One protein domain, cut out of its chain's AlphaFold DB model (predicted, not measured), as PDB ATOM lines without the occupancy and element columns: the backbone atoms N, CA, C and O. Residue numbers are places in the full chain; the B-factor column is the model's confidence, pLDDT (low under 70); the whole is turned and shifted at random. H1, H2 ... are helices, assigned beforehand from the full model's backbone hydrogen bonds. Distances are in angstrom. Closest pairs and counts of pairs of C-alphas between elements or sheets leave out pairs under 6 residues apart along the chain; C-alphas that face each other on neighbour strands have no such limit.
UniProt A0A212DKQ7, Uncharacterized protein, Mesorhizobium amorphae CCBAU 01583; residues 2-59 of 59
ATOM      1  N   ASP A   2      73.479  14.059  12.894       88.88
ATOM      2  CA  ASP A   2      74.221  14.970  13.778       88.88
ATOM      3  C   ASP A   2      75.082  14.243  14.830       88.88
ATOM      4  O   ASP A   2      76.272  14.508  14.928       88.88
ATOM      5  N   GLN A   3      74.552  13.220  15.516       92.44
ATOM      6  CA  GLN A   3      75.351  12.405  16.453       92.44
ATOM      7  C   GLN A   3      76.477  11.612  15.764       92.44
ATOM      8  O   GLN A   3      77.546  11.425  16.337       92.44
ATOM      9  N   PHE A   4      76.258  11.159  14.526       90.88
ATOM     10  CA  PHE A   4      77.270  10.432  13.759       90.88
ATOM     11  C   PHE A   4      78.388  11.375  13.292       90.88
ATOM     12  O   PHE A   4      79.561  11.069  13.474       90.88
ATOM     13  N   ALA A   5      78.031  12.558  12.779       94.38
ATOM     14  CA  ALA A   5      78.980  13.611  12.421       94.38
ATOM     15  C   ALA A   5      79.787  14.086  13.636       94.38
ATOM     16  O   ALA A   5      81.008  14.198  13.562       94.38
ATOM     17  N   HIS A   6      79.125  14.275  14.779       96.56
ATOM     18  CA  HIS A   6      79.796  14.599  16.031       96.56
ATOM     19  C   HIS A   6      80.799  13.503  16.424       96.56
ATOM     20  O   HIS A   6      81.923  13.809  16.812       96.56
ATOM     21  N   GLY A   7      80.448  12.224  16.259       96.31
ATOM     22  CA  GLY A   7      81.376  11.104  16.448       96.31
ATOM     23  C   GLY A   7      82.584  11.132  15.502       96.31
ATOM     24  O   GLY A   7      83.693  10.829  15.930       96.31
ATOM     25  N   ILE A   8      82.410  11.546  14.244       95.00
ATOM     26  CA  ILE A   8      83.519  11.701  13.283       95.00
ATOM     27  C   ILE A   8      84.472  12.827  13.705       95.00
ATOM     28  O   ILE A   8      85.684  12.677  13.559       95.00
ATOM     29  N   VAL A   9      83.950  13.944  14.217       97.00
ATOM     30  CA  VAL A   9      84.765  15.128  14.550       97.00
ATOM     31  C   VAL A   9      85.405  15.033  15.936       97.00
ATOM     32  O   VAL A   9      86.572  15.383  16.099       97.00
ATOM     33  N   TYR A  10      84.663  14.541  16.928       97.69
ATOM     34  CA  TYR A  10      85.097  14.486  18.327       97.69
ATOM     35  C   TYR A  10      85.539  13.093  18.789       97.69
ATOM     36  O   TYR A  10      86.112  12.962  19.867       97.69
ATOM     37  N   GLY A  11      85.303  12.041  18.000       96.00
ATOM     38  CA  GLY A  11      85.755  10.677  18.307       96.00
ATOM     39  C   GLY A  11      87.228  10.417  17.980       96.00
ATOM     40  O   GLY A  11      87.694   9.287  18.099       96.00
ATOM     41  N   ASN A  12      87.959  11.439  17.533       94.75
ATOM     42  CA  ASN A  12      89.388  11.397  17.242       94.75
ATOM     43  C   ASN A  12      90.014  12.794  17.493       94.75
ATOM     44  O   ASN A  12      89.286  13.743  17.791       94.75
ATOM     45  N   PRO A  13      91.345  12.958  17.368       97.69
ATOM     46  CA  PRO A  13      92.015  14.235  17.646       97.69
ATOM     47  C   PRO A  13      91.675  15.410  16.707       97.69
ATOM     48  O   PRO A  13      92.259  16.484  16.864       97.69
ATOM     49  N   LEU A  14      90.784  15.250  15.720       97.38
ATOM     50  CA  LEU A  14      90.453  16.294  14.745       97.38
ATOM     51  C   LEU A  14      89.952  17.575  15.419       97.38
ATOM     52  O   LEU A  14      90.411  18.654  15.052       97.38
ATOM     53  N   ALA A  15      89.064  17.480  16.412       97.25
ATOM     54  CA  ALA A  15      88.547  18.661  17.108       97.25
ATOM     55  C   ALA A  15      89.673  19.512  17.728       97.25
ATOM     56  O   ALA A  15      89.671  20.738  17.603       97.25
ATOM     57  N   ASP A  16      90.675  18.875  18.335       97.94
ATOM     58  CA  ASP A  16      91.815  19.578  18.930       97.94
ATOM     59  C   ASP A  16      92.743  20.167  17.864       97.94
ATOM     60  O   ASP A  16      93.227  21.288  18.012       97.94
ATOM     61  N   GLN A  17      92.932  19.468  16.742       98.25
ATOM     62  CA  GLN A  17      93.700  19.981  15.604       98.25
ATOM     63  C   GLN A  17      93.029  21.188  14.936       98.25
ATOM     64  O   GLN A  17      93.719  22.123  14.528       98.25
ATOM     65  N   VAL A  18      91.697  21.183  14.829       97.94
ATOM     66  CA  VAL A  18      90.916  22.315  14.314       97.94
ATOM     67  C   VAL A  18      91.101  23.524  15.229       97.94
ATOM     68  O   VAL A  18      91.475  24.594  14.746       97.94
ATOM     69  N   ARG A  19      90.959  23.345  16.549       98.19
ATOM     70  CA  ARG A  19      91.195  24.419  17.529       98.19
ATOM     71  C   ARG A  19      92.626  24.949  17.486       98.19
ATOM     72  O   ARG A  19      92.819  26.160  17.487       98.19
ATOM     73  N   ALA A  20      93.626  24.071  17.392       98.31
ATOM     74  CA  ALA A  20      95.038  24.461  17.325       98.31
ATOM     75  C   ALA A  20      95.369  25.333  16.098       98.31
ATOM     76  O   ALA A  20      96.349  26.075  16.110       98.31
ATOM     77  N   ARG A  21      94.545  25.263  15.047       97.62
ATOM     78  CA  ARG A  21      94.646  26.090  13.837       97.62
ATOM     79  C   ARG A  21      93.745  27.332  13.877       97.62
ATOM     80  O   ARG A  21      93.651  28.031  12.874       97.62
ATOM     81  N   GLY A  22      93.083  27.606  15.005       98.00
ATOM     82  CA  GLY A  22      92.152  28.726  15.176       98.00
ATOM     83  C   GLY A  22      90.760  28.493  14.582       98.00
ATOM     84  O   GLY A  22      90.000  29.445  14.432       98.00
ATOM     85  N   GLY A  23      90.428  27.252  14.218       97.56
ATOM     86  CA  GLY A  23      89.113  26.887  13.697       97.56
ATOM     87  C   GLY A  23      88.099  26.563  14.794       97.56
ATOM     88  O   GLY A  23      88.449  26.303  15.947       97.56
ATOM     89  N   GLU A  24      86.828  26.522  14.402       98.06
ATOM     90  CA  GLU A  24      85.692  26.199  15.265       98.06
ATOM     91  C   GLU A  24      85.185  24.781  14.896       98.06
ATOM     92  O   GLU A  24      84.795  24.551  13.748       98.06
ATOM     93  N   PRO A  25      85.294  23.779  15.797       98.00
ATOM     94  CA  PRO A  25      84.953  22.390  15.464       98.00
ATOM     95  C   PRO A  25      83.469  22.125  15.188       98.00
ATOM     96  O   PRO A  25      83.150  21.153  14.507       98.00
ATOM     97  N   GLU A  26      82.560  22.951  15.697       97.69
ATOM     98  CA  GLU A  26      81.121  22.743  15.523       97.69
ATOM     99  C   GLU A  26      80.667  23.097  14.100       97.69
ATOM    100  O   GLU A  26      79.843  22.399  13.514       97.69
ATOM    101  N   LEU A  27      81.278  24.103  13.479       97.94
ATOM    102  CA  LEU A  27      81.141  24.430  12.066       97.94
ATOM    103  C   LEU A  27      81.612  23.255  11.210       97.94
ATOM    104  O   LEU A  27      80.961  22.918  10.223       97.94
ATOM    105  N   VAL A  28      82.685  22.568  11.616       97.56
ATOM    106  CA  VAL A  28      83.126  21.336  10.942       97.56
ATOM    107  C   VAL A  28      82.070  20.240  11.078       97.56
ATOM    108  O   VAL A  28      81.765  19.581  10.085       97.56
ATOM    109  N   VAL A  29      81.462  20.063  12.257       98.00
ATOM    110  CA  VAL A  29      80.336  19.127  12.429       98.00
ATOM    111  C   VAL A  29      79.190  19.480  11.485       98.00
ATOM    112  O   VAL A  29      78.692  18.594  10.795       98.00
ATOM    113  N   GLN A  30      78.800  20.753  11.404       97.69
ATOM    114  CA  GLN A  30      77.723  21.206  10.519       97.69
ATOM    115  C   GLN A  30      78.030  20.897   9.050       97.69
ATOM    116  O   GLN A  30      77.199  20.292   8.369       97.69
ATOM    117  N   THR A  31      79.245  21.196   8.583       97.44
ATOM    118  CA  THR A  31      79.676  20.848   7.219       97.44
ATOM    119  C   THR A  31      79.654  19.334   6.987       97.44
ATOM    120  O   THR A  31      79.154  18.868   5.965       97.44
ATOM    121  N   VAL A  32      80.133  18.533   7.945       96.12
ATOM    122  CA  VAL A  32      80.095  17.063   7.841       96.12
ATOM    123  C   VAL A  32      78.653  16.554   7.777       96.12
ATOM    124  O   VAL A  32      78.361  15.647   7.002       96.12
ATOM    125  N   VAL A  33      77.729  17.133   8.546       95.69
ATOM    126  CA  VAL A  33      76.302  16.781   8.487       95.69
ATOM    127  C   VAL A  33      75.722  17.045   7.098       95.69
ATOM    128  O   VAL A  33      74.996  16.193   6.576       95.69
ATOM    129  N   GLU A  34      76.018  18.199   6.502       95.69
ATOM    130  CA  GLU A  34      75.547  18.560   5.161       95.69
ATOM    131  C   GLU A  34      76.080  17.595   4.099       95.69
ATOM    132  O   GLU A  34      75.300  17.048   3.313       95.69
ATOM    133  N   GLU A  35      77.376  17.291   4.141       95.50
ATOM    134  CA  GLU A  35      78.000  16.361   3.198       95.50
ATOM    135  C   GLU A  35      77.492  14.923   3.376       95.50
ATOM    136  O   GLU A  35      77.202  14.235   2.394       95.50
ATOM    137  N   LEU A  36      77.269  14.472   4.613       93.00
ATOM    138  CA  LEU A  36      76.650  13.169   4.874       93.00
ATOM    139  C   LEU A  36      75.224  13.093   4.319       93.00
ATOM    140  O   LEU A  36      74.842  12.073   3.743       93.00
ATOM    141  N   ARG A  37      74.428  14.159   4.465       93.38
ATOM    142  CA  ARG A  37      73.068  14.219   3.901       93.38
ATOM    143  C   ARG A  37      73.096  14.234   2.377       93.38
ATOM    144  O   ARG A  37      72.247  13.599   1.755       93.38
ATOM    145  N   ARG A  38      74.068  14.916   1.772       93.69
ATOM    146  CA  ARG A  38      74.266  14.925   0.318       93.69
ATOM    147  C   ARG A  38      74.639  13.541  -0.212       93.69
ATOM    148  O   ARG A  38      74.110  13.127  -1.239       93.69
ATOM    149  N   ALA A  39      75.525  12.833   0.484       92.06
ATOM    150  CA  ALA A  39      76.019  11.526   0.060       92.06
ATOM    151  C   ALA A  39      75.009  10.393   0.300       92.06
ATOM    152  O   ALA A  39      74.867   9.504  -0.537       92.06
ATOM    153  N   PHE A  40      74.307  10.417   1.436       91.44
ATOM    154  CA  PHE A  40      73.492   9.288   1.898       91.44
ATOM    155  C   PHE A  40      71.997   9.606   1.998       91.44
ATOM    156  O   PHE A  40      71.208   8.735   2.350       91.44
ATOM    157  N   GLY A  41      71.578  10.824   1.670       89.75
ATOM    158  CA  GLY A  41      70.195  11.271   1.810       89.75
ATOM    159  C   GLY A  41      69.845  11.745   3.223       89.75
ATOM    160  O   GLY A  41      70.615  11.633   4.182       89.75
ATOM    161  N   SER A  42      68.648  12.316   3.346       84.25
ATOM    162  CA  SER A  42      68.108  12.820   4.608       84.25
ATOM    163  C   SER A  42      67.558  11.694   5.492       84.25
ATOM    164  O   SER A  42      67.227  10.612   5.027       84.25
ATOM    165  N   ASN A  43      67.500  11.953   6.800       78.31
ATOM    166  CA  ASN A  43      67.226  10.974   7.853       78.31
ATOM    167  C   ASN A  43      65.908  10.173   7.636       78.31
ATOM    168  O   ASN A  43      64.847  10.797   7.675       78.31
ATOM    169  N   PRO A  44      65.945   8.827   7.488       78.69
ATOM    170  CA  PRO A  44      67.133   7.973   7.544       78.69
ATOM    171  C   PRO A  44      67.917   7.977   6.225       78.69
ATOM    172  O   PRO A  44      67.416   7.554   5.183       78.69
ATOM    173  N   GLY A  45      69.185   8.391   6.295       83.81
ATOM    174  CA  GLY A  45      70.101   8.232   5.169       83.81
ATOM    175  C   GLY A  45      70.406   6.753   4.923       83.81
ATOM    176  O   GLY A  45      70.405   5.943   5.854       83.81
ATOM    177  N   ARG A  46      70.664   6.390   3.669       87.19
ATOM    178  CA  ARG A  46      70.995   5.030   3.240       87.19
ATOM    179  C   ARG A  46      72.457   4.953   2.827       87.19
ATOM    180  O   ARG A  46      72.865   5.570   1.849       87.19
ATOM    181  N   MET A  47      73.220   4.139   3.547       84.88
ATOM    182  CA  MET A  47      74.607   3.806   3.232       84.88
ATOM    183  C   MET A  47      74.675   2.311   2.887       84.88
ATOM    184  O   MET A  47      74.642   1.483   3.799       84.88
ATOM    185  N   PRO A  48      74.679   1.931   1.596       83.50
ATOM    186  CA  PRO A  48      74.747   0.527   1.215       83.50
ATOM    187  C   PRO A  48      76.123  -0.042   1.580       83.50
ATOM    188  O   PRO A  48      77.147   0.424   1.087       83.50
ATOM    189  N   LEU A  49      76.145  -1.050   2.452       87.19
ATOM    190  CA  LEU A  49      77.362  -1.780   2.791       87.19
ATOM    191  C   LEU A  49      77.591  -2.888   1.759       87.19
ATOM    192  O   LEU A  49      76.731  -3.750   1.580       87.19
ATOM    193  N   GLN A  50      78.763  -2.899   1.128       87.25
ATOM    194  CA  GLN A  50      79.237  -4.044   0.358       87.25
ATOM    195  C   GLN A  50      80.327  -4.756   1.158       87.25
ATOM    196  O   GLN A  50      81.352  -4.162   1.485       87.25
ATOM    197  N   ALA A  51      80.111  -6.034   1.456       90.56
ATOM    198  CA  ALA A  51      81.113  -6.893   2.066       90.56
ATOM    199  C   ALA A  51      81.471  -8.011   1.085       90.56
ATOM    200  O   ALA A  51      80.583  -8.674   0.546       90.56
ATOM    201  N   ILE A  52      82.767  -8.220   0.855       90.62
ATOM    202  CA  ILE A  52      83.275  -9.365   0.099       90.62
ATOM    203  C   ILE A  52      83.866 -10.337   1.116       90.62
ATOM    204  O   ILE A  52      84.796  -9.988   1.841       90.62
ATOM    205  N   VAL A  53      83.301 -11.541   1.191       92.38
ATOM    206  CA  VAL A  53      83.707 -12.575   2.146       92.38
ATOM    207  C   VAL A  53      84.339 -13.729   1.383       92.38
ATOM    208  O   VAL A  53      83.727 -14.279   0.471       92.38
ATOM    209  N   TYR A  54      85.545 -14.109   1.789       89.44
ATOM    210  CA  TYR A  54      86.215 -15.313   1.311       89.44
ATOM    211  C   TYR A  54      86.370 -16.295   2.470       89.44
ATOM    212  O   TYR A  54      86.733 -15.906   3.579       89.44
ATOM    213  N   SER A  55      86.125 -17.574   2.202       86.06
ATOM    214  CA  SER A  55      86.439 -18.678   3.105       86.06
ATOM    215  C   SER A  55      87.227 -19.742   2.342       86.06
ATOM    216  O   SER A  55      87.003 -19.962   1.152       86.06
ATOM    217  N   ALA A  56      88.183 -20.379   3.016       89.81
ATOM    218  CA  ALA A  56      88.984 -21.459   2.453       89.81
ATOM    219  C   ALA A  56      89.149 -22.580   3.486       89.81
ATOM    220  O   ALA A  56      89.303 -22.313   4.679       89.81
ATOM    221  N   GLY A  57      89.106 -23.827   3.014       91.12
ATOM    222  CA  GLY A  57      89.384 -25.034   3.792       91.12
ATOM    223  C   GLY A  57      90.734 -25.638   3.407       91.12
ATOM    224  O   GLY A  57      91.257 -25.368   2.326       91.12
ATOM    225  N   LYS A  58      91.312 -26.439   4.308       76.38
ATOM    226  CA  LYS A  58      92.517 -27.229   4.012       76.38
ATOM    227  C   LYS A  58      92.191 -28.250   2.896       76.38
ATOM    228  O   LYS A  58      91.046 -28.705   2.892       76.38
ATOM    229  N   PRO A  59      93.130 -28.573   1.979       68.94
ATOM    230  CA  PRO A  59      92.887 -29.552   0.917       68.94
ATOM    231  C   PRO A  59      92.412 -30.905   1.444       68.94
ATOM    232  O   PRO A  59      92.876 -31.293   2.545       68.94
TER     233      PRO A  59
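Overview. This is residues 2 to 59 of the 59 residues of an uncharacterized protein of Mesorhizobium amorphae CCBAU 01583 (UniProt A0A212DKQ7). Picture a small head of three helices with a long bare tail: the longest helix, H3, has H1 packed across it at a steep angle, while short H2 makes a corner with the beginning of H3. After H3 the chain has no named element, and residues 49 to 59 stick out from the head as a thin arm that makes much of the length. The printed part has 58 residues with three named helices, in the order H1, H2, H3, and no named strand; the class is all helix. The whole is extended, with a radius of gyration of the C-alphas of 17.3 A, and spans 60 by 28 by 14 A.

Along the chain. Find C-alpha 2 at (74.221, 14.970, 13.778); from there H1 runs through residues 2 to 10, 11.8 A from first to last C-alpha. A tight link of 3 residues brings you to H2, residues 14 to 20, 9.7 A long. Another tight link, of 4 residues, leads to H3, residues 25 to 40; look for its first C-alpha at (84.953, 22.390, 15.464) and its last at (73.492, 9.288, 1.898), 22.1 A apart. From Gly 41 to Pro 59 you meet no named element.

Arrangement. Start with H1 and H3, which touch with 12 pairs of C-alphas within 8 A. Their closest C-alphas, those of Ala 5 and Val 29, are 5.7 A apart. The two helices run opposite ways at a steep tilt of 54 degrees. Next look at H1 and H2, which are close but not clearly touching: their closest C-alphas, those of Val 9 and Ala 15, are 5.8 A apart. They run the same way at a steep tilt of 57 degrees. H2 and H3 touch only at the corner by their link, and only just, with 3 pairs of C-alphas within 8 A. On the side of H3 residue 25 alone takes part, and the closest C-alphas are those of Ala 15 and Pro 25, 5.4 A apart. H2 and H3 run opposite ways at a tilt of 35.4 degrees, only just steep. In H1, H2 and H3 every O i to N i+4 pair is within hydrogen-bond range.

Size, cuts and confidence. The two C-alphas farthest apart are those of Gly 22 and Pro 59, at 60.0 A. Residues 49 to 59 stand free; without them the body has 47 residues and spans 34 by 16 by 14 A. The printed part has no cut, and it ends at residue 59, the chain's last. The mean pLDDT of the printed part is 92.5, and residue 59 is the one printed residue under 70.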